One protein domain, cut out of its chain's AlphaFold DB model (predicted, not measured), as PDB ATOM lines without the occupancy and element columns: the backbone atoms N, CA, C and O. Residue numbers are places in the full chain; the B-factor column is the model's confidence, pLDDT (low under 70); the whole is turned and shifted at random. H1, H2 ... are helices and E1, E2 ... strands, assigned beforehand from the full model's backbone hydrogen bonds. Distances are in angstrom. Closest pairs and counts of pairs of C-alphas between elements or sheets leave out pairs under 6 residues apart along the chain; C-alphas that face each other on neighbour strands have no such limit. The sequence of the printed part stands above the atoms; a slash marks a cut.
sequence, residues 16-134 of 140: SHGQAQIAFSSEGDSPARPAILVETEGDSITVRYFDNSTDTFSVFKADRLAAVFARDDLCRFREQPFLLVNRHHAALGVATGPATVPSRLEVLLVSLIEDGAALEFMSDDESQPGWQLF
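This is residues 16 to 134 of the 140 residues of the protein "Unannotated protein" of freshwater metagenome (UniProt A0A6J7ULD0). One strongly twisted antiparallel sheet of six strands runs through the middle of the model, with a short helix on each face: H1 over E5 on one side, H2 on the other. A small hairpin, E6 and E7, adds to one end of this sheet, E7 running beside the edge strand E8 and E6 reaching over to H1. The 119 printed residues hold two named helices and eight named strands, in the order H1 E1 E2 E3 H2 E4 E5 E6 E7 E8; the large sheet runs E3 - E2 - E1 - E4 - E5 - E8 and the class is mixed, helices and strands. The whole is compact and rounded, with a radius of gyration of the C-alphas of 13.0 A and spans of 34 by 29 by 27 A.

Begin with the large sheet and find C-alpha 33 at (15.010, -13.523, 37.043); from there E1, residues 33 to 41, runs 21.4 A to C-alpha 41 and bends by 65 degrees at residue 38. E2, residues 44 to 49, is 16.2 A long, and E3, residues 54 to 58, is 13.9 A. Look next at E4, residues 80 to 86, 18.7 A long, and at E5, residues 91 to 96, 16.3 A. E8, residues 130 to 134, ends at C-alpha 134 at (18.477, -24.795, 45.670). E6 is residues 110 to 114 and E7 residues 117 to 121. For the helices, find C-alpha 17 at (26.601, -19.153, 51.051), where H1, residues 17 to 24, begins; H2 is residues 62 to 69.

Start at E5, whose centre is nearest to the mean of the C-alphas, at 1.4 A. E4 and E5 form a hairpin, with N 86 and O 91 2.8 A apart, within hydrogen-bond range. On the other side of E5 is the edge strand E8, with N 94 and O 132 at 2.8 A. Beyond E4 comes E1, antiparallel at 115 degrees, with N 35 and O 83 at 2.9 A. E1, E2 and E3 make a meander, each strand the antiparallel neighbour of the one before: look at N 38 and O 46, 2.9 A, and at N 47 and O 55, 2.9 A. H1 is on the sheet at a height of 8.9 A and runs across the strands, at 77 degrees to E5 on the local plane. It lies over E5, and only just not over E4, on which 2 of its C-alphas fall. H2 is on the opposite face at a height of 7.1 A, over none of the strands; the C-alphas of Val 68 and Gln 132, its closest to E8, are 7.6 A apart. E6 and E7 are a hairpin, with N 114 and O 117 at 2.9 A. The closest C-alphas of E7 and E8, those of Ala 118 and Leu 133, are 4.9 A apart; those of H1 and E6, His 17 and Ile 113, are 6.4 A apart. H1 and H2 are apart. In H1 and H2 every O i to N i+4 pair is within hydrogen-bond range.

The two C-alphas farthest apart, those of Glu 41 and Asp 124, are 35.3 A from each other. The printed part has no cut. The link from E5 to E6, residues 97 to 109, is long; those from H1 to E1, H2 to E4 and E7 to E8 are short, and the others are tight. Look with care at residues 26 to 28 and 105 to 126, where pLDDT is under 70; the mean of the printed part is 82.4.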
ATOM      1  N   SER A  16      26.574 -22.865  47.833       77.88
ATOM      2  CA  SER A  16      27.356 -22.248  48.909       77.88
ATOM      3  C   SER A  16      26.783 -20.887  49.312       77.88
ATOM      4  O   SER A  16      26.130 -20.208  48.519       77.88
ATOM      5  N   HIS A  17      27.071 -20.446  50.540       75.81
ATOM      6  CA  HIS A  17      26.601 -19.153  51.051       75.81
ATOM      7  C   HIS A  17      27.029 -17.975  50.166       75.81
ATOM      8  O   HIS A  17      26.203 -17.144  49.799       75.81
ATOM      9  N   GLY A  18      28.299 -17.943  49.751       78.56
ATOM     10  CA  GLY A  18      28.789 -16.898  48.852       78.56
ATOM     11  C   GLY A  18      28.156 -16.964  47.460       78.56
ATOM     12  O   GLY A  18      27.871 -15.926  46.873       78.56
ATOM     13  N   GLN A  19      27.880 -18.165  46.942       80.44
ATOM     14  CA  GLN A  19      27.191 -18.322  45.659       80.44
ATOM     15  C   GLN A  19      25.748 -17.813  45.731       80.44
ATOM     16  O   GLN A  19      25.328 -17.085  44.839       80.44
ATOM     17  N   ALA A  20      25.015 -18.128  46.803       81.00
ATOM     18  CA  ALA A  20      23.660 -17.625  47.023       81.00
ATOM     19  C   ALA A  20      23.625 -16.091  47.125       81.00
ATOM     20  O   ALA A  20      22.805 -15.450  46.474       81.00
ATOM     21  N   GLN A  21      24.548 -15.493  47.885       79.44
ATOM     22  CA  GLN A  21      24.645 -14.035  48.003       79.44
ATOM     23  C   GLN A  21      24.869 -13.356  46.650       79.44
ATOM     24  O   GLN A  21      24.221 -12.360  46.351       79.44
ATOM     25  N   ILE A  22      25.763 -13.898  45.821       81.50
ATOM     26  CA  ILE A  22      26.032 -13.338  44.493       81.50
ATOM     27  C   ILE A  22      24.827 -13.553  43.566       81.50
ATOM     28  O   ILE A  22      24.412 -12.623  42.880       81.50
ATOM     29  N   ALA A  23      24.232 -14.749  43.577       85.06
ATOM     30  CA  ALA A  23      23.127 -15.115  42.694       85.06
ATOM     31  C   ALA A  23      21.862 -14.267  42.898       85.06
ATOM     32  O   ALA A  23      21.135 -14.019  41.935       85.06
ATOM     33  N   PHE A  24      21.593 -13.841  44.133       82.31
ATOM     34  CA  PHE A  24      20.369 -13.119  44.492       82.31
ATOM     35  C   PHE A  24      20.612 -11.660  44.909       82.31
ATOM     36  O   PHE A  24      19.687 -10.996  45.368       82.31
ATOM     37  N   SER A  25      21.829 -11.141  44.720       77.81
ATOM     38  CA  SER A  25      22.124  -9.714  44.884       77.81
ATOM     39  C   SER A  25      21.516  -8.889  43.744       77.81
ATOM     40  O   SER A  25      21.593  -9.279  42.577       77.81
ATOM     41  N   SER A  26      20.964  -7.715  44.069       66.56
ATOM     42  CA  SER A  26      20.486  -6.738  43.079       66.56
ATOM     43  C   SER A  26      21.614  -6.084  42.277       66.56
ATOM     44  O   SER A  26      21.364  -5.563  41.195       66.56
ATOM     45  N   GLU A  27      22.846  -6.125  42.790       67.94
ATOM     46  CA  GLU A  27      24.012  -5.419  42.239       67.94
ATOM     47  C   GLU A  27      24.883  -6.299  41.318       67.94
ATOM     48  O   GLU A  27      25.981  -5.902  40.931       67.94
ATOM     49  N   GLY A  28      24.451  -7.529  41.015       63.78
ATOM     50  CA  GLY A  28      25.214  -8.467  40.188       63.78
ATOM     51  C   GLY A  28      25.086  -8.214  38.681       63.78
ATOM     52  O   GLY A  28      24.040  -7.790  38.196       63.78
ATOM     53  N   ASP A  29      26.119  -8.588  37.915       71.69
ATOM     54  CA  ASP A  29      26.149  -8.502  36.438       71.69
ATOM     55  C   ASP A  29      25.099  -9.399  35.744       71.69
ATOM     56  O   ASP A  29      24.864  -9.309  34.539       71.69
ATOM     57  N   SER A  30      24.481 -10.319  36.484       80.62
ATOM     58  CA  SER A  30      23.432 -11.219  36.006       80.62
ATOM     59  C   SER A  30      22.436 -11.474  37.137       80.62
ATOM     60  O   SER A  30      22.607 -12.444  37.880       80.62
ATOM     61  N   PRO A  31      21.430 -10.601  37.319       81.56
ATOM     62  CA  PRO A  31      20.476 -10.722  38.414       81.56
ATOM     63  C   PRO A  31      19.566 -11.942  38.233       81.56
ATOM     64  O   PRO A  31      19.249 -12.347  37.109       81.56
ATOM     65  N   ALA A  32      19.111 -12.511  39.351       88.62
ATOM     66  CA  ALA A  32      18.089 -13.549  39.323       88.62
ATOM     67  C   ALA A  32      16.811 -13.027  38.651       88.62
ATOM     68  O   ALA A  32      16.357 -11.907  38.897       88.62
ATOM     69  N   ARG A  33      16.217 -13.857  37.797       91.94
ATOM     70  CA  ARG A  33      15.010 -13.523  37.043       91.94
ATOM     71  C   ARG A  33      13.778 -14.087  37.756       91.94
ATOM     72  O   ARG A  33      13.784 -15.273  38.094       91.94
ATOM     73  N   PRO A  34      12.718 -13.284  37.950       92.06
ATOM     74  CA  PRO A  34      11.452 -13.777  38.473       92.06
ATOM     75  C   PRO A  34      10.777 -14.703  37.461       92.06
ATOM     76  O   PRO A  34      10.728 -14.421  36.257       92.06
ATOM     77  N   ALA A  35      10.244 -15.808  37.965       96.00
ATOM     78  CA  ALA A  35       9.568 -16.820  37.177       96.00
ATOM     79  C   ALA A  35       8.413 -17.447  37.964       96.00
ATOM     80  O   ALA A  35       8.274 -17.264  39.172       96.00
ATOM     81  N   ILE A  36       7.584 -18.203  37.257       97.00
ATOM     82  CA  ILE A  36       6.594 -19.100  37.851       97.00
ATOM     83  C   ILE A  36       6.877 -20.536  37.435       97.00
ATOM     84  O   ILE A  36       7.359 -20.784  36.324       97.00
ATOM     85  N   LEU A  37       6.545 -21.476  38.316       97.12
ATOM     86  CA  LEU A  37       6.594 -22.898  37.999       97.12
ATOM     87  C   LEU A  37       5.533 -23.251  36.943       97.12
ATOM     88  O   LEU A  37       4.367 -22.866  37.071       97.12
ATOM     89  N   VAL A  38       5.941 -23.993  35.913       96.88
ATOM     90  CA  VAL A  38       5.046 -24.554  34.888       96.88
ATOM     91  C   VAL A  38       4.814 -26.035  35.148       96.88
ATOM     92  O   VAL A  38       3.668 -26.467  35.210       96.88
ATOM     93  N   GLU A  39       5.896 -26.793  35.317       95.56
ATOM     94  CA  GLU A  39       5.856 -28.250  35.427       95.56
ATOM     95  C   GLU A  39       7.065 -28.772  36.209       95.56
ATOM     96  O   GLU A  39       8.130 -28.149  36.213       95.56
ATOM     97  N   THR A  40       6.889 -29.924  36.854       94.75
ATOM     98  CA  THR A  40       7.960 -30.706  37.479       94.75
ATOM     99  C   THR A  40       7.889 -32.146  36.981       94.75
ATOM    100  O   THR A  40       6.853 -32.793  37.148       94.75
ATOM    101  N   GLU A  41       8.986 -32.670  36.443       93.56
ATOM    102  CA  GLU A  41       9.121 -34.068  36.028       93.56
ATOM    103  C   GLU A  41      10.405 -34.651  36.634       93.56
ATOM    104  O   GLU A  41      11.514 -34.383  36.173       93.56
ATOM    105  N   GLY A  42      10.263 -35.439  37.704       89.75
ATOM    106  CA  GLY A  42      11.414 -35.974  38.432       89.75
ATOM    107  C   GLY A  42      12.272 -34.860  39.038       89.75
ATOM    108  O   GLY A  42      11.802 -34.112  39.893       89.75
ATOM    109  N   ASP A  43      13.532 -34.767  38.610       89.50
ATOM    110  CA  ASP A  43      14.457 -33.710  39.024       89.50
ATOM    111  C   ASP A  43      14.419 -32.464  38.132       89.50
ATOM    112  O   ASP A  43      15.005 -31.444  38.499       89.50
ATOM    113  N   SER A  44      13.719 -32.541  36.999       93.88
ATOM    114  CA  SER A  44      13.578 -31.474  36.021       93.88
ATOM    115  C   SER A  44      12.426 -30.548  36.386       93.88
ATOM    116  O   SER A  44      11.315 -30.991  36.693       93.88
ATOM    117  N   ILE A  45      12.675 -29.244  36.320       95.50
ATOM    118  CA  ILE A  45      11.642 -28.224  36.458       95.50
ATOM    119  C   ILE A  45      11.586 -27.361  35.213       95.50
ATOM    120  O   ILE A  45      12.616 -26.940  34.692       95.50
ATOM    121  N   THR A  46      10.369 -27.052  34.780       97.50
ATOM    122  CA  THR A  46      10.110 -26.083  33.720       97.50
ATOM    123  C   THR A  46       9.538 -24.823  34.343       97.50
ATOM    124  O   THR A  46       8.544 -24.857  35.076       97.50
ATOM    125  N   VAL A  47      10.158 -23.689  34.036       97.81
ATOM    126  CA  VAL A  47       9.750 -22.372  34.523       97.81
ATOM    127  C   VAL A  47       9.350 -21.472  33.364       97.81
ATOM    128  O   VAL A  47       9.813 -21.629  32.235       97.81
ATOM    129  N   ARG A  48       8.504 -20.484  33.658       98.00
ATOM    130  CA  ARG A  48       8.186 -19.392  32.738       98.00
ATOM    131  C   ARG A  48       8.550 -18.062  33.369       98.00
ATOM    132  O   ARG A  48       8.028 -17.707  34.426       98.00
ATOM    133  N   TYR A  49       9.410 -17.316  32.692       96.25
ATOM    134  CA  TYR A  49       9.803 -15.969  33.078       96.25
ATOM    135  C   TYR A  49       8.734 -14.941  32.694       96.25
ATOM    136  O   TYR A  49       7.823 -15.207  31.909       96.25
ATOM    137  N   PHE A  50       8.853 -13.730  33.235       91.62
ATOM    138  CA  PHE A  50       7.858 -12.668  33.038       91.62
ATOM    139  C   PHE A  50       7.890 -12.052  31.626       91.62
ATOM    140  O   PHE A  50       6.923 -11.417  31.212       91.62
ATOM    141  N   ASP A  51       8.956 -12.295  30.860       93.44
ATOM    142  CA  ASP A  51       9.027 -12.018  29.418       93.44
ATOM    143  C   ASP A  51       8.401 -13.135  28.551       93.44
ATOM    144  O   ASP A  51       8.459 -13.076  27.326       93.44
ATOM    145  N   ASN A  52       7.761 -14.129  29.181       93.38
ATOM    146  CA  ASN A  52       7.172 -15.335  28.593       93.38
ATOM    147  C   ASN A  52       8.163 -16.354  28.013       93.38
ATOM    148  O   ASN A  52       7.715 -17.373  27.484       93.38
ATOM    149  N   SER A  53       9.478 -16.143  28.133       96.62
ATOM    150  CA  SER A  53      10.440 -17.207  27.835       96.62
ATOM    151  C   SER A  53      10.289 -18.365  28.828       96.62
ATOM    152  O   SER A  53       9.875 -18.175  29.977       96.62
ATOM    153  N   THR A  54      10.598 -19.577  28.371       97.25
ATOM    154  CA  THR A  54      10.599 -20.792  29.196       97.25
ATOM    155  C   THR A  54      11.996 -21.379  29.253       97.25
ATOM    156  O   THR A  54      12.813 -21.131  28.366       97.25
ATOM    157  N   ASP A  55      12.273 -22.101  30.328       96.00
ATOM    158  CA  ASP A  55      13.558 -22.742  30.582       96.00
ATOM    159  C   ASP A  55      13.320 -23.985  31.433       96.00
ATOM    160  O   ASP A  55      12.417 -23.996  32.279       96.00
ATOM    161  N   THR A  56      14.105 -25.024  31.176       96.69
ATOM    162  CA  THR A  56      13.953 -26.338  31.793       96.69
ATOM    163  C   THR A  56      15.301 -26.798  32.303       96.69
ATOM    164  O   THR A  56      16.286 -26.766  31.569       96.69
ATOM    165  N   PHE A  57      15.356 -27.219  33.563       95.06
ATOM    166  CA  PHE A  57      16.609 -27.611  34.188       95.06
ATOM    167  C   PHE A  57      16.427 -28.522  35.391       95.06
ATOM    168  O   PHE A  57      15.413 -28.457  36.085       95.06
ATOM    169  N   SER A  58      17.455 -29.318  35.680       93.56
ATOM    170  CA  SER A  58      17.471 -30.185  36.855       93.56
ATOM    171  C   SER A  58      17.911 -29.444  38.116       93.56
ATOM    172  O   SER A  58      18.759 -28.545  38.076       93.56
ATOM    173  N   VAL A  59      17.357 -29.845  39.260       90.88
ATOM    174  CA  VAL A  59      17.659 -29.269  40.577       90.88
ATOM    175  C   VAL A  59      18.270 -30.324  41.492       90.88
ATOM    176  O   VAL A  59      17.787 -31.452  41.597       90.88
ATOM    177  N   PHE A  60      19.334 -29.955  42.200       88.94
ATOM    178  CA  PHE A  60      19.934 -30.838  43.191       88.94
ATOM    179  C   PHE A  60      18.999 -31.021  44.397       88.94
ATOM    180  O   PHE A  60      18.387 -30.065  44.868       88.94
ATOM    181  N   LYS A  61      18.913 -32.250  44.930       87.31
ATOM    182  CA  LYS A  61      17.951 -32.637  45.988       87.31
ATOM    183  C   LYS A  61      16.487 -32.372  45.584       87.31
ATOM    184  O   LYS A  61      15.722 -31.808  46.367       87.31
ATOM    185  N   ALA A  62      16.088 -32.834  44.397       88.44
ATOM    186  CA  ALA A  62      14.721 -32.724  43.875       88.44
ATOM    187  C   ALA A  62      13.626 -33.190  44.858       88.44
ATOM    188  O   ALA A  62      12.597 -32.533  44.969       88.44
ATOM    189  N   ASP A  63      13.871 -34.234  45.658       88.81
ATOM    190  CA  ASP A  63      12.921 -34.680  46.691       88.81
ATOM    191  C   ASP A  63      12.630 -33.590  47.741       88.81
ATOM    192  O   ASP A  63      11.493 -33.426  48.189       88.81
ATOM    193  N   ARG A  64      13.644 -32.800  48.126       86.81
ATOM    194  CA  ARG A  64      13.454 -31.658  49.036       86.81
ATOM    195  C   ARG A  64      12.714 -30.518  48.345       86.81
ATOM    196  O   ARG A  64      11.887 -29.876  48.984       86.81
ATOM    197  N   LEU A  65      12.983 -30.277  47.062       89.44
ATOM    198  CA  LEU A  65      12.238 -29.291  46.280       89.44
ATOM    199  C   LEU A  65      10.752 -29.668  46.195       89.44
ATOM    200  O   LEU A  65       9.894 -28.824  46.440       89.44
ATOM    201  N   ALA A  66      10.444 -30.941  45.936       90.56
ATOM    202  CA  ALA A  66       9.078 -31.454  45.935       90.56
ATOM    203  C   ALA A  66       8.395 -31.263  47.299       90.56
ATOM    204  O   ALA A  66       7.244 -30.836  47.355       90.56
ATOM    205  N   ALA A  67       9.113 -31.496  48.404       89.94
ATOM    206  CA  ALA A  67       8.598 -31.222  49.745       89.94
ATOM    207  C   ALA A  67       8.313 -29.727  49.974       89.94
ATOM    208  O   ALA A  67       7.306 -29.390  50.593       89.94
ATOM    209  N   VAL A  68       9.145 -28.821  49.444       89.69
ATOM    210  CA  VAL A  68       8.870 -27.374  49.473       89.69
ATOM    211  C   VAL A  68       7.621 -27.038  48.659       89.69
ATOM    212  O   VAL A  68       6.769 -26.303  49.150       89.69
ATOM    213  N   PHE A  69       7.457 -27.615  47.466       91.62
ATOM    214  CA  PHE A  69       6.253 -27.418  46.651       91.62
ATOM    215  C   PHE A  69       4.971 -28.016  47.256       91.62
ATOM    216  O   PHE A  69       3.874 -27.671  46.818       91.62
ATOM    217  N   ALA A  70       5.086 -28.866  48.274       90.38
ATOM    218  CA  ALA A  70       3.955 -29.383  49.039       90.38
ATOM    219  C   ALA A  70       3.586 -28.515  50.257       90.38
ATOM    220  O   ALA A  70       2.622 -28.834  50.949       90.38
ATOM    221  N   ARG A  71       4.339 -27.445  50.553       87.75
ATOM    222  CA  ARG A  71       4.043 -26.565  51.689       87.75
ATOM    223  C   ARG A  71       2.802 -25.708  51.430       87.75
ATOM    224  O   ARG A  71       2.591 -25.189  50.332       87.75
ATOM    225  N   ASP A  72       2.030 -25.480  52.487       88.00
ATOM    226  CA  ASP A  72       0.837 -24.627  52.434       88.00
ATOM    227  C   ASP A  72       1.189 -23.137  52.276       88.00
ATOM    228  O   ASP A  72       0.427 -22.372  51.683       88.00
ATOM    229  N   ASP A  73       2.375 -22.733  52.736       87.38
ATOM    230  CA  ASP A  73       2.859 -21.349  52.762       87.38
ATOM    231  C   ASP A  73       3.647 -20.933  51.509       87.38
ATOM    232  O   ASP A  73       4.442 -19.996  51.560       87.38
ATOM    233  N   LEU A  74       3.453 -21.603  50.369       90.50
ATOM    234  CA  LEU A  74       4.040 -21.146  49.107       90.50
ATOM    235  C   LEU A  74       3.477 -19.785  48.699       90.50
ATOM    236  O   LEU A  74       2.260 -19.609  48.557       90.50
ATOM    237  N   CYS A  75       4.382 -18.861  48.394       89.56
ATOM    238  CA  CYS A  75       4.026 -17.609  47.754       89.56
ATOM    239  C   CYS A  75       3.689 -17.878  46.282       89.56
ATOM    240  O   CYS A  75       4.446 -18.543  45.561       89.56
ATOM    241  N   ARG A  76       2.538 -17.380  45.828       92.06
ATOM    242  CA  ARG A  76       2.003 -17.663  44.494       92.06
ATOM    243  C   ARG A  76       1.785 -16.392  43.684       92.06
ATOM    244  O   ARG A  76       1.318 -15.369  44.186       92.06
ATOM    245  N   PHE A  77       2.069 -16.487  42.389       90.50
ATOM    246  CA  PHE A  77       1.681 -15.504  41.384       90.50
ATOM    247  C   PHE A  77       0.737 -16.161  40.382       90.50
ATOM    248  O   PHE A  77       1.139 -17.066  39.653       90.50
ATOM    249  N   ARG A  78      -0.516 -15.687  40.329       87.56
ATOM    250  CA  ARG A  78      -1.579 -16.285  39.496       87.56
ATOM    251  C   ARG A  78      -1.700 -17.797  39.740       87.56
ATOM    252  O   ARG A  78      -1.583 -18.574  38.800       87.56
ATOM    253  N   GLU A  79      -1.877 -18.180  41.004       90.31
ATOM    254  CA  GLU A  79      -1.967 -19.568  41.500       90.31
ATOM    255  C   GLU A  79      -0.685 -20.415  41.418       90.31
ATOM    256  O   GLU A  79      -0.604 -21.462  42.060       90.31
ATOM    257  N   GLN A  80       0.358 -19.955  40.720       94.69
ATOM    258  CA  GLN A  80       1.566 -20.756  40.522       94.69
ATOM    259  C   GLN A  80       2.673 -20.374  41.508       94.69
ATOM    260  O   GLN A  80       2.827 -19.181  41.793       94.69
ATOM    261  N   PRO A  81       3.477 -21.341  41.997       94.88
ATOM    262  CA  PRO A  81       4.633 -21.057  42.842       94.88
ATOM    263  C   PRO A  81       5.554 -20.006  42.222       94.88
ATOM    264  O   PRO A  81       5.924 -20.108  41.046       94.88
ATOM    265  N   PHE A  82       5.906 -18.996  43.017       93.69
ATOM    266  CA  PHE A  82       6.780 -17.911  42.597       93.69
ATOM    267  C   PHE A  82       8.253 -18.253  42.842       93.69
ATOM    268  O   PHE A  82       8.626 -18.738  43.911       93.69
ATOM    269  N   LEU A  83       9.085 -18.009  41.829       94.50
ATOM    270  CA  LEU A  83      10.477 -18.443  41.779       94.50
ATOM    271  C   LEU A  83      11.415 -17.285  41.423       94.50
ATOM    272  O   LEU A  83      11.050 -16.379  40.670       94.50
ATOM    273  N   LEU A  84      12.661 -17.378  41.880       92.25
ATOM    274  CA  LEU A  84      13.799 -16.617  41.366       92.25
ATOM    275  C   LEU A  84      14.821 -17.581  40.778       92.25
ATOM    276  O   LEU A  84      15.252 -18.515  41.446       92.25
ATOM    277  N   VAL A  85      15.236 -17.348  39.538       93.31
ATOM    278  CA  VAL A  85      16.174 -18.232  38.841       93.31
ATOM    279  C   VAL A  85      17.391 -17.441  38.395       93.31
ATOM    280  O   VAL A  85      17.274 -16.457  37.667       93.31
ATOM    281  N   ASN A  86      18.575 -17.897  38.791       91.75
ATOM    282  CA  ASN A  86      19.841 -17.392  38.289       91.75
ATOM    283  C   ASN A  86      20.619 -18.527  37.617       91.75
ATOM    284  O   ASN A  86      21.325 -19.290  38.273       91.75
ATOM    285  N   ARG A  87      20.498 -18.633  36.289       90.19
ATOM    286  CA  ARG A  87      21.206 -19.655  35.500       90.19
ATOM    287  C   ARG A  87      22.716 -19.431  35.479       90.19
ATOM    288  O   ARG A  87      23.466 -20.397  35.523       90.19
ATOM    289  N   HIS A  88      23.164 -18.174  35.481       89.00
ATOM    290  CA  HIS A  88      24.591 -17.842  35.477       89.00
ATOM    291  C   HIS A  88      25.303 -18.350  36.739       89.00
ATOM    292  O   HIS A  88      26.423 -18.851  36.671       89.00
ATOM    293  N   HIS A  89      24.619 -18.285  37.880       87.31
ATOM    294  CA  HIS A  89      25.114 -18.783  39.160       87.31
ATOM    295  C   HIS A  89      24.484 -20.110  39.589       87.31
ATOM    296  O   HIS A  89      24.608 -20.471  40.757       87.31
ATOM    297  N   ALA A  90      23.832 -20.835  38.674       90.75
ATOM    298  CA  ALA A  90      23.208 -22.134  38.923       90.75
ATOM    299  C   ALA A  90      22.397 -22.188  40.237       90.75
ATOM    300  O   ALA A  90      22.581 -23.082  41.064       90.75
ATOM    301  N   ALA A  91      21.510 -21.212  40.444       90.12
ATOM    302  CA  ALA A  91      20.734 -21.072  41.669       90.12
ATOM    303  C   ALA A  91      19.238 -20.888  41.389       90.12
ATOM    304  O   ALA A  91      18.840 -20.177  40.463       90.12
ATOM    305  N   LEU A  92      18.420 -21.503  42.235       92.12
ATOM    306  CA  LEU A  92      16.966 -21.395  42.264       92.12
ATOM    307  C   LEU A  92      16.534 -20.944  43.659       92.12
ATOM    308  O   LEU A  92      17.040 -21.454  44.651       92.12
ATOM    309  N   GLY A  93      15.587 -20.017  43.739       91.00
ATOM    310  CA  GLY A  93      14.879 -19.660  44.960       91.00
ATOM    311  C   GLY A  93      13.387 -19.916  44.800       91.00
ATOM    312  O   GLY A  93      12.799 -19.507  43.802       91.00
ATOM    313  N   VAL A  94      12.778 -20.569  45.787       91.38
ATOM    314  CA  VAL A  94      11.328 -20.783  45.880       91.38
ATOM    315  C   VAL A  94      10.765 -19.891  46.976       91.38
ATOM    316  O   VAL A  94      11.220 -19.963  48.117       91.38
ATOM    317  N   ALA A  95       9.783 -19.060  46.638       90.00
ATOM    318  CA  ALA A  95       9.182 -18.132  47.582       90.00
ATOM    319  C   ALA A  95       8.179 -18.834  48.521       90.00
ATOM    320  O   ALA A  95       7.282 -19.560  48.088       90.00
ATOM    321  N   THR A  96       8.310 -18.565  49.817       86.94
ATOM    322  CA  THR A  96       7.456 -19.025  50.927       86.94
ATOM    323  C   THR A  96       7.073 -17.829  51.802       86.94
ATOM    324  O   THR A  96       7.744 -16.803  51.748       86.94
ATOM    325  N   GLY A  97       6.017 -17.919  52.606       79.81
ATOM    326  CA  GLY A  97       5.522 -16.796  53.410       79.81
ATOM    327  C   GLY A  97       4.243 -16.206  52.812       79.81
ATOM    328  O   GLY A  97       3.351 -16.988  52.481       79.81
ATOM    329  N   PRO A  98       4.077 -14.870  52.703       78.00
ATOM    330  CA  PRO A  98       2.800 -14.296  52.294       78.00
ATOM    331  C   PRO A  98       2.310 -14.933  50.990       78.00
ATOM    332  O   PRO A  98       3.049 -15.051  50.011       78.00
ATOM    333  N   ALA A  99       1.046 -15.368  50.992       79.94
ATOM    334  CA  ALA A  99       0.483 -16.209  49.932       79.94
ATOM    335  C   ALA A  99       0.526 -15.551  48.539       79.94
ATOM    336  O   ALA A  99       0.471 -16.243  47.523       79.94
ATOM    337  N   THR A 100       0.643 -14.224  48.485       78.44
ATOM    338  CA  THR A 100       0.702 -13.426  47.258       78.44
ATOM    339  C   THR A 100       2.032 -12.699  47.128       78.44
ATOM    340  O   THR A 100       2.532 -12.148  48.106       78.44
ATOM    341  N   VAL A 101       2.556 -12.624  45.902       75.94
ATOM    342  CA  VAL A 101       3.795 -11.886  45.600       75.94
ATOM    343  C   VAL A 101       3.625 -10.383  45.880       75.94
ATOM    344  O   VAL A 101       2.645  -9.796  45.407       75.94
ATOM    345  N   PRO A 102       4.564  -9.734  46.595       75.88
ATOM    346  CA  PRO A 102       4.513  -8.295  46.832       75.88
ATOM    347  C   PRO A 102       4.746  -7.496  45.539       75.88
ATOM    348  O   PRO A 102       5.397  -7.952  44.601       75.88
ATOM    349  N   SER A 103       4.251  -6.254  45.487       75.06
ATOM    350  CA  SER A 103       4.433  -5.365  44.323       75.06
ATOM    351  C   SER A 103       5.890  -4.954  44.084       75.06
ATOM    352  O   SER A 103       6.230  -4.491  42.995       75.06
ATOM    353  N   ARG A 104       6.738  -5.098  45.106       72.12
ATOM    354  CA  ARG A 104       8.184  -4.895  45.060       72.12
ATOM    355  C   ARG A 104       8.854  -6.015  45.848       72.12
ATOM    356  O   ARG A 104       8.442  -6.296  46.969       72.12
ATOM    357  N   LEU A 105       9.879  -6.613  45.250       67.88
ATOM    358  CA  LEU A 105      10.707  -7.624  45.898       67.88
ATOM    359  C   LEU A 105      11.951  -6.968  46.477       67.88
ATOM    360  O   LEU A 105      12.661  -6.250  45.770       67.88
ATOM    361  N   GLU A 106      12.211  -7.251  47.744       67.38
ATOM    362  CA  GLU A 106      13.433  -6.860  48.434       67.38
ATOM    363  C   GLU A 106      14.149  -8.121  48.921       67.38
ATOM    364  O   GLU A 106      13.581  -8.955  49.622       67.38
ATOM    365  N   VAL A 107      15.406  -8.288  48.506       63.34
ATOM    366  CA  VAL A 107      16.240  -9.436  48.877       63.34
ATOM    367  C   VAL A 107      17.386  -8.903  49.726       63.34
ATOM    368  O   VAL A 107      18.358  -8.369  49.199       63.34
ATOM    369  N   LEU A 108      17.228  -8.970  51.049       57.56
ATOM    370  CA  LEU A 108      18.065  -8.197  51.972       57.56
ATOM    371  C   LEU A 108      19.341  -8.929  52.406       57.56
ATOM    372  O   LEU A 108      20.405  -8.319  52.379       57.56
ATOM    373  N   LEU A 109      19.282 -10.215  52.769       57.59
ATOM    374  CA  LEU A 109      20.471 -11.009  53.124       57.59
ATOM    375  C   LEU A 109      20.132 -12.496  53.281       57.59
ATOM    376  O   LEU A 109      19.112 -12.828  53.872       57.59
ATOM    377  N   VAL A 110      21.026 -13.382  52.833       60.50
ATOM    378  CA  VAL A 110      20.994 -14.813  53.191       60.50
ATOM    379  C   VAL A 110      21.582 -14.953  54.596       60.50
ATOM    380  O   VAL A 110      22.759 -14.636  54.770       60.50
ATOM    381  N   SER A 111      20.820 -15.420  55.588       56.56
ATOM    382  CA  SER A 111      21.322 -15.569  56.968       56.56
ATOM    383  C   SER A 111      21.889 -16.966  57.256       56.56
ATOM    384  O   SER A 111      22.864 -17.087  57.997       56.56
ATOM    385  N   LEU A 112      21.334 -18.018  56.637       60.38
ATOM    386  CA  LEU A 112      21.688 -19.408  56.939       60.38
ATOM    387  C   LEU A 112      21.484 -20.342  55.735       60.38
ATOM    388  O   LEU A 112      20.452 -20.291  55.067       60.38
ATOM    389  N   ILE A 113      22.467 -21.220  55.491       63.03
ATOM    390  CA  ILE A 113      22.363 -22.357  54.563       63.03
ATOM    391  C   ILE A 113      22.580 -23.648  55.344       63.03
ATOM    392  O   ILE A 113      23.679 -23.887  55.838       63.03
ATOM    393  N   GLU A 114      21.550 -24.486  55.410       60.84
ATOM    394  CA  GLU A 114      21.600 -25.818  56.009       60.84
ATOM    395  C   GLU A 114      21.371 -26.871  54.926       60.84
ATOM    396  O   GLU A 114      20.448 -26.779  54.120       60.84
ATOM    397  N   ASP A 115      22.244 -27.880  54.872       61.97
ATOM    398  CA  ASP A 115      22.178 -28.959  53.879       61.97
ATOM    399  C   ASP A 115      22.040 -28.473  52.420       61.97
ATOM    400  O   ASP A 115      21.317 -29.070  51.617       61.97
ATOM    401  N   GLY A 116      22.718 -27.385  52.048       55.50
ATOM    402  CA  GLY A 116      22.689 -26.854  50.680       55.50
ATOM    403  C   GLY A 116      21.367 -26.193  50.276       55.50
ATOM    404  O   GLY A 116      21.211 -25.864  49.100       55.50
ATOM    405  N   ALA A 117      20.454 -25.987  51.230       56.50
ATOM    406  CA  ALA A 117      19.289 -25.132  51.079       56.50
ATOM    407  C   ALA A 117      19.410 -23.929  52.016       56.50
ATOM    408  O   ALA A 117      19.688 -24.079  53.207       56.50
ATOM    409  N   ALA A 118      19.246 -22.718  51.482       59.56
ATOM    410  CA  ALA A 118      19.124 -21.557  52.356       59.56
ATOM    411  C   ALA A 118      17.703 -21.489  52.887       59.56
ATOM    412  O   ALA A 118      16.756 -21.658  52.116       59.56
ATOM    413  N   LEU A 119      17.590 -21.289  54.196       55.19
ATOM    414  CA  LEU A 119      16.321 -21.386  54.906       55.19
ATOM    415  C   LEU A 119      15.724 -20.015  55.214       55.19
ATOM    416  O   LEU A 119      14.532 -19.934  55.490       55.19
ATOM    417  N   GLU A 120      16.509 -18.935  55.127       54.56
ATOM    418  CA  GLU A 120      16.025 -17.642  55.592       54.56
ATOM    419  C   GLU A 120      16.701 -16.449  54.897       54.56
ATOM    420  O   GLU A 120      17.922 -16.264  54.928       54.56
ATOM    421  N   PHE A 121      15.852 -15.631  54.271       56.50
ATOM    422  CA  PHE A 121      16.124 -14.224  54.022       56.50
ATOM    423  C   PHE A 121      15.306 -13.461  55.048       56.50
ATOM    424  O   PHE A 121      14.083 -13.416  54.945       56.50
ATOM    425  N   MET A 122      15.967 -12.908  56.059       48.69
ATOM    426  CA  MET A 122      15.285 -12.025  56.996       48.69
ATOM    427  C   MET A 122      15.071 -10.694  56.282       48.69
ATOM    428  O   MET A 122      15.980  -9.867  56.205       48.69
ATOM    429  N   SER A 123      13.889 -10.513  55.703       53.62
ATOM    430  CA  SER A 123      13.341  -9.170  55.594       53.62
ATOM    431  C   SER A 123      12.719  -8.828  56.943       53.62
ATOM    432  O   SER A 123      12.082  -9.669  57.572       53.62
ATOM    433  N   ASP A 124      12.945  -7.608  57.411       58.19
ATOM    434  CA  ASP A 124      12.232  -7.020  58.546       58.19
ATOM    435  C   ASP A 124      10.784  -6.631  58.187       58.19
ATOM    436  O   ASP A 124      10.015  -6.231  59.062       58.19
ATOM    437  N   ASP A 125      10.405  -6.788  56.918       69.69
ATOM    438  CA  ASP A 125       9.062  -6.596  56.394       69.69
ATOM    439  C   ASP A 125       8.362  -7.953  56.202       69.69
ATOM    440  O   ASP A 125       8.682  -8.730  55.299       69.69
ATOM    441  N   GLU A 126       7.353  -8.225  57.037       69.12
ATOM    442  CA  GLU A 126       6.510  -9.433  56.975       69.12
ATOM    443  C   GLU A 126       5.756  -9.586  55.634       69.12
ATOM    444  O   GLU A 126       5.195 -10.647  55.352       69.12
ATOM    445  N   SER A 127       5.728  -8.544  54.794       73.19
ATOM    446  CA  SER A 127       5.156  -8.599  53.446       73.19
ATOM    447  C   SER A 127       6.088  -9.214  52.395       73.19
ATOM    448  O   SER A 127       5.642  -9.490  51.276       73.19
ATOM    449  N   GLN A 128       7.356  -9.467  52.732       77.25
ATOM    450  CA  GLN A 128       8.313 -10.113  51.837       77.25
ATOM    451  C   GLN A 128       8.319 -11.640  52.014       77.25
ATOM    452  O   GLN A 128       8.207 -12.149  53.131       77.25
ATOM    453  N   PRO A 129       8.472 -12.410  50.923       77.69
ATOM    454  CA  PRO A 129       8.629 -13.851  51.024       77.69
ATOM    455  C   PRO A 129       9.999 -14.239  51.592       77.69
ATOM    456  O   PRO A 129      11.030 -13.669  51.231       77.69
ATOM    457  N   GLY A 130      10.012 -15.293  52.405       79.88
ATOM    458  CA  GLY A 130      11.215 -16.080  52.655       79.88
ATOM    459  C   GLY A 130      11.533 -16.956  51.443       79.88
ATOM    460  O   GLY A 130      10.631 -17.340  50.695       79.88
ATOM    461  N   TRP A 131      12.798 -17.321  51.244       84.75
ATOM    462  CA  TRP A 131      13.205 -18.110  50.077       84.75
ATOM    463  C   TRP A 131      13.881 -19.412  50.472       84.75
ATOM    464  O   TRP A 131      14.875 -19.406  51.193       84.75
ATOM    465  N   GLN A 132      13.375 -20.513  49.921       86.81
ATOM    466  CA  GLN A 132      14.026 -21.818  49.962       86.81
ATOM    467  C   GLN A 132      14.955 -21.925  48.752       86.81
ATOM    468  O   GLN A 132      14.483 -21.939  47.611       86.81
ATOM    469  N   LEU A 133      16.268 -21.939  48.981       87.25
ATOM    470  CA  LEU A 133      17.246 -21.926  47.889       87.25
ATOM    471  C   LEU A 133      17.720 -23.328  47.510       87.25
ATOM    472  O   LEU A 133      17.897 -24.179  48.372       87.25
ATOM    473  N   PHE A 134      17.995 -23.537  46.228       88.00
ATOM    474  CA  PHE A 134      18.477 -24.795  45.670       88.00
ATOM    475  C   PHE A 134      19.565 -24.547  44.625       88.00
ATOM    476  O   PHE A 134      19.568 -23.526  43.931       88.00
TER     477      PHE A 134